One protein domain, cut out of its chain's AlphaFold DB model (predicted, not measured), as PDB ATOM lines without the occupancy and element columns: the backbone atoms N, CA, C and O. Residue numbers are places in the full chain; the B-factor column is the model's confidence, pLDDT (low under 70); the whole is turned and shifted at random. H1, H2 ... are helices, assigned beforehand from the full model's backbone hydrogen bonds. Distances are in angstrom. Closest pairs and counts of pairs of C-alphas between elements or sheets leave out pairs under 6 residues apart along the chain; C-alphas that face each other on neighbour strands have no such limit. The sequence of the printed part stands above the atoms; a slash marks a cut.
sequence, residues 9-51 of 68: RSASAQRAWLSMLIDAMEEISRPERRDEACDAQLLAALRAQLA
ATOM      1  N   ARG A   9      34.121  34.724  62.819       66.94
ATOM      2  CA  ARG A   9      34.213  33.288  63.118       66.94
ATOM      3  C   ARG A   9      33.501  32.890  64.408       66.94
ATOM      4  O   ARG A   9      33.383  31.698  64.670       66.94
ATOM      5  N   SER A  10      33.007  33.844  65.195       80.06
ATOM      6  CA  SER A  10      32.147  33.520  66.333       80.06
ATOM      7  C   SER A  10      30.780  33.024  65.850       80.06
ATOM      8  O   SER A  10      30.223  33.552  64.891       80.06
ATOM      9  N   ALA A  11      30.210  32.020  66.523       77.62
ATOM     10  CA  ALA A  11      28.910  31.459  66.142       77.62
ATOM     11  C   ALA A  11      27.779  32.510  66.145       77.62
ATOM     12  O   ALA A  11      26.856  32.438  65.337       77.62
ATOM     13  N   SER A  12      27.863  33.510  67.028       82.69
ATOM     14  CA  SER A  12      26.931  34.640  67.079       82.69
ATOM     15  C   SER A  12      27.080  35.566  65.871       82.69
ATOM     16  O   SER A  12      26.071  35.915  65.264       82.69
ATOM     17  N   ALA A  13      28.309  35.914  65.475       81.12
ATOM     18  CA  ALA A  13      28.544  36.725  64.282       81.12
ATOM     19  C   ALA A  13      28.158  35.985  62.996       81.12
ATOM     20  O   ALA A  13      27.570  36.594  62.109       81.12
ATOM     21  N   GLN A  14      28.405  34.673  62.918       85.69
ATOM     22  CA  GLN A  14      27.958  33.845  61.792       85.69
ATOM     23  C   GLN A  14      26.434  33.832  61.673       85.69
ATOM     24  O   GLN A  14      25.905  33.971  60.576       85.69
ATOM     25  N   ARG A  15      25.717  33.694  62.797       89.31
ATOM     26  CA  ARG A  15      24.250  33.697  62.802       89.31
ATOM     27  C   ARG A  15      23.686  35.066  62.433       89.31
ATOM     28  O   ARG A  15      22.787  35.128  61.608       89.31
ATOM     29  N   ALA A  16      24.241  36.143  62.990       89.12
ATOM     30  CA  ALA A  16      23.846  37.506  62.638       89.12
ATOM     31  C   ALA A  16      24.099  37.803  61.155       89.12
ATOM     32  O   ALA A  16      23.266  38.416  60.493       89.12
ATOM     33  N   TRP A  17      25.223  37.325  60.619       91.12
ATOM     34  CA  TRP A  17      25.507  37.445  59.199       91.12
ATOM     35  C   TRP A  17      24.538  36.635  58.335       91.12
ATOM     36  O   TRP A  17      24.030  37.155  57.348       91.12
ATOM     37  N   LEU A  18      24.255  35.385  58.707       91.69
ATOM     38  CA  LEU A  18      23.323  34.543  57.964       91.69
ATOM     39  C   LEU A  18      21.911  35.141  57.961       91.69
ATOM     40  O   LEU A  18      21.275  35.157  56.915       91.69
ATOM     41  N   SER A  19      21.442  35.668  59.094       94.31
ATOM     42  CA  SER A  19      20.161  36.380  59.162       94.31
ATOM     43  C   SER A  19      20.150  37.595  58.236       94.31
ATOM     44  O   SER A  19      19.258  37.699  57.408       94.31
ATOM     45  N   MET A  20      21.192  38.434  58.275       94.12
ATOM     46  CA  MET A  20      21.317  39.580  57.365       94.12
ATOM     47  C   MET A  20      21.314  39.160  55.887       94.12
ATOM     48  O   MET A  20      20.731  39.842  55.048       94.12
ATOM     49  N   LEU A  21      21.972  38.044  55.552       93.19
ATOM     50  CA  LEU A  21      21.976  37.501  54.197       93.19
ATOM     51  C   LEU A  21      20.572  37.052  53.772       93.19
ATOM     52  O   LEU A  21      20.167  37.344  52.651       93.19
ATOM     53  N   ILE A  22      19.846  36.361  54.650       95.00
ATOM     54  CA  ILE A  22      18.472  35.922  54.391       95.00
ATOM     55  C   ILE A  22      17.566  37.135  54.184       95.00
ATOM     56  O   ILE A  22      16.903  37.199  53.155       95.00
ATOM     57  N   ASP A  23      17.623  38.128  55.074       95.44
ATOM     58  CA  ASP A  23      16.828  39.356  54.960       95.44
ATOM     59  C   ASP A  23      17.088  40.062  53.616       95.44
ATOM     60  O   ASP A  23      16.163  40.480  52.919       95.44
ATOM     61  N   ALA A  24      18.359  40.151  53.206       93.31
ATOM     62  CA  ALA A  24      18.736  40.724  51.918       93.31
ATOM     63  C   ALA A  24      18.204  39.896  50.738       93.31
ATOM     64  O   ALA A  24      17.717  40.469  49.764       93.31
ATOM     65  N   MET A  25      18.280  38.562  50.816       94.31
ATOM     66  CA  MET A  25      17.733  37.659  49.801       94.31
ATOM     67  C   MET A  25      16.208  37.774  49.689       94.31
ATOM     68  O   MET A  25      15.680  37.767  48.577       94.31
ATOM     69  N   GLU A  26      15.500  37.911  50.807       94.25
ATOM     70  CA  GLU A  26      14.053  38.114  50.822       94.25
ATOM     71  C   GLU A  26      13.681  39.470  50.210       94.25
ATOM     72  O   GLU A  26      12.806  39.525  49.346       94.25
ATOM     73  N   GLU A  27      14.392  40.545  50.559       90.44
ATOM     74  CA  GLU A  27      14.169  41.883  49.997       90.44
ATOM     75  C   GLU A  27      14.341  41.913  48.469       90.44
ATOM     76  O   GLU A  27      13.492  42.464  47.769       90.44
ATOM     77  N   ILE A  28      15.399  41.296  47.928       88.00
ATOM     78  CA  ILE A  28      15.612  41.237  46.468       88.00
ATOM     79  C   ILE A  28      14.663  40.258  45.768       88.00
ATOM     80  O   ILE A  28      14.482  40.338  44.555       88.00
ATOM     81  N   SER A  29      14.071  39.313  46.505       87.12
ATOM     82  CA  SER A  29      13.105  38.359  45.949       87.12
ATOM     83  C   SER A  29      11.716  38.962  45.742       87.12
ATOM     84  O   SER A  29      10.900  38.365  45.034       87.12
ATOM     85  N   ARG A  30      11.456  40.134  46.336       91.25
ATOM     86  CA  ARG A  30      10.184  40.845  46.220       91.25
ATOM     87  C   ARG A  30       9.839  41.127  44.754       91.25
ATOM     88  O   ARG A  30      10.722  41.533  43.990       91.25
ATOM     89  N   PRO A  31       8.578  40.923  44.337       85.31
ATOM     90  CA  PRO A  31       8.177  41.070  42.942       85.31
ATOM     91  C   PRO A  31       8.432  42.485  42.419       85.31
ATOM     92  O   PRO A  31       8.861  42.629  41.285       85.31
ATOM     93  N   GLU A  32       8.292  43.513  43.255       87.62
ATOM     94  CA  GLU A  32       8.540  44.911  42.889       87.62
ATOM     95  C   GLU A  32      10.009  45.170  42.525       87.62
ATOM     96  O   GLU A  32      10.302  46.027  41.698       87.62
ATOM     97  N   ARG A  33      10.939  44.423  43.135       82.81
ATOM     98  CA  ARG A  33      12.380  44.473  42.840       82.81
ATOM     99  C   ARG A  33      12.760  43.562  41.677       82.81
ATOM    100  O   ARG A  33      13.709  43.855  40.961       82.81
ATOM    101  N   ARG A  34      12.043  42.451  41.489       79.94
ATOM    102  CA  ARG A  34      12.275  41.514  40.377       79.94
ATOM    103  C   ARG A  34      11.690  41.976  39.049       79.94
ATOM    104  O   ARG A  34      12.209  41.572  38.014       79.94
ATOM    105  N   ASP A  35      10.616  42.756  39.084       81.62
ATOM    106  CA  ASP A  35       9.980  43.328  37.894       81.62
ATOM    107  C   ASP A  35      10.788  44.509  37.331       81.62
ATOM    108  O   ASP A  35      10.653  44.865  36.162       81.62
ATOM    109  N   GLU A  36      11.696  45.073  38.136       85.12
ATOM    110  CA  GLU A  36      12.644  46.080  37.678       85.12
ATOM    111  C   GLU A  36      13.503  45.515  36.539       85.12
ATOM    112  O   GLU A  36      14.258  44.546  36.691       85.12
ATOM    113  N   ALA A  37      13.363  46.120  35.359       80.75
ATOM    114  CA  ALA A  37      14.063  45.678  34.170       80.75
ATOM    115  C   ALA A  37      15.578  45.791  34.380       80.75
ATOM    116  O   ALA A  37      16.129  46.881  34.525       80.75
ATOM    117  N   CYS A  38      16.269  44.651  34.356       82.94
ATOM    118  CA  CYS A  38      17.724  44.647  34.300       82.94
ATOM    119  C   CYS A  38      18.193  45.294  32.994       82.94
ATOM    120  O   CYS A  38      17.588  45.081  31.939       82.94
ATOM    121  N   ASP A  39      19.306  46.028  33.053       89.62
ATOM    122  CA  ASP A  39      19.917  46.615  31.865       89.62
ATOM    123  C   ASP A  39      20.153  45.531  30.799       89.62
ATOM    124  O   ASP A  39      20.874  44.549  31.007       89.62
ATOM    125  N   ALA A  40      19.485  45.690  29.657       88.12
ATOM    126  CA  ALA A  40      19.442  44.662  28.624       88.12
ATOM    127  C   ALA A  40      20.828  44.403  28.016       88.12
ATOM    128  O   ALA A  40      21.134  43.271  27.634       88.12
ATOM    129  N   GLN A  41      21.677  45.433  27.957       92.38
ATOM    130  CA  GLN A  41      23.031  45.333  27.428       92.38
ATOM    131  C   GLN A  41      23.940  44.562  28.389       92.38
ATOM    132  O   GLN A  41      24.678  43.672  27.961       92.38
ATOM    133  N   LEU A  42      23.839  44.827  29.691       90.94
ATOM    134  CA  LEU A  42      24.533  44.081  30.735       90.94
ATOM    135  C   LEU A  42      24.099  42.612  30.749       90.94
ATOM    136  O   LEU A  42      24.945  41.717  30.799       90.94
ATOM    137  N   LEU A  43      22.794  42.350  30.648       91.38
ATOM    138  CA  LEU A  43      22.247  40.994  30.601       91.38
ATOM    139  C   LEU A  43      22.748  40.226  29.366       91.38
ATOM    140  O   LEU A  43      23.106  39.051  29.468       91.38
ATOM    141  N   ALA A  44      22.806  40.884  28.204       91.12
ATOM    142  CA  ALA A  44      23.349  40.306  26.978       91.12
ATOM    143  C   ALA A  44      24.850  39.994  27.105       91.12
ATOM    144  O   ALA A  44      25.276  38.891  26.764       91.12
ATOM    145  N   ALA A  45      25.640  40.918  27.660       91.75
ATOM    146  CA  ALA A  45      27.069  40.720  27.894       91.75
ATOM    147  C   ALA A  45      27.344  39.586  28.895       91.75
ATOM    148  O   ALA A  45      28.260  38.786  28.698       91.75
ATOM    149  N   LEU A  46      26.545  39.479  29.960       89.88
ATOM    150  CA  LEU A  46      26.645  38.387  30.927       89.88
ATOM    151  C   LEU A  46      26.308  37.040  30.278       89.88
ATOM    152  O   LEU A  46      27.045  36.072  30.446       89.88
ATOM    153  N   ARG A  47      25.223  36.975  29.502       91.12
ATOM    154  CA  ARG A  47      24.846  35.760  28.768       91.12
ATOM    155  C   ARG A  47      25.928  35.336  27.778       91.12
ATOM    156  O   ARG A  47      26.212  34.149  27.696       91.12
ATOM    157  N   ALA A  48      26.559  36.280  27.082       90.44
ATOM    158  CA  ALA A  48      27.680  35.992  26.189       90.44
ATOM    159  C   ALA A  48      28.891  35.411  26.943       90.44
ATOM    160  O   ALA A  48      29.500  34.456  26.469       90.44
ATOM    161  N   GLN A  49      29.202  35.933  28.135       87.19
ATOM    162  CA  GLN A  49      30.265  35.391  28.991       87.19
ATOM    163  C   GLN A  49      29.939  33.985  29.506       87.19
ATOM    164  O   GLN A  49      30.805  33.119  29.499       87.19
ATOM    165  N   LEU A  50      28.694  33.733  29.923       87.50
ATOM    166  CA  LEU A  50      28.261  32.414  30.402       87.50
ATOM    167  C   LEU A  50      28.160  31.376  29.278       87.50
ATOM    168  O   LEU A  50      28.385  30.194  29.512       87.50
ATOM    169  N   ALA A  51      27.819  31.813  28.066       87.44
ATOM    170  CA  ALA A  51      27.811  30.972  26.876       87.44
ATOM    171  C   ALA A  51      29.223  30.673  26.359       87.44
ATOM    172  O   ALA A  51      29.374  29.821  25.483       87.44
TER     173      ALA A  51
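AT A GLANCE: This is residues 9 to 51 of the 68 residues of an uncharacterized protein of Bradyrhizobium icense (UniProt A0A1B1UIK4). An open, angular arch with no packed core: the long helix H1 makes one arm, the one-turn helix H2 sits at the corner beyond its last residue, and after the link of residues 35 to 39 the shorter helix H3 makes the other arm. The two arms do not fold back on each other, and the space between them is empty. The printed part has 43 residues, with three named helices in the order H1, H2, H3 and no named strand; the class is all helix. The whole is extended, with a radius of gyration of the C-alphas of 15.7 A, and flat, spanning 41 by 26 by 11 A.

HOW THE PARTS SIT: H1, residues 11 to 29, touches no helix. It is close to but not clearly touching H2, residues 31 to 34; their closest C-alphas are those of Ile 28 and Arg 34, 7.0 A apart. H3, residues 40 to 50, is apart from H1. H2 and H3 are also apart, though they follow each other in the chain. In H1 and H3 every O i to N i+4 pair is within hydrogen-bond range; H2 is too short for such a pair, and its one O i to N i+3 pair is within range.

IN THESE COORDINATES: H1, 26.6 A from first to last C-alpha, begins with C-alpha 11 at (28.910, 31.459, 66.142) and ends with C-alpha 29 at (13.105, 38.359, 45.949). H2 measures 4.9 A. H3 measures 15.2 A and ends with C-alpha 50 at (28.261, 32.414, 30.402).

THE WHOLE: The two farthest C-alphas, those of Ser 10 and Gln 41, are 41.7 A apart. Residues 9 to 51 stand free. The printed part has no cut, and both links, H1 to H2 and H2 to H3, are tight. The mean pLDDT of the printed part is 87.9; residue 9 is under 70.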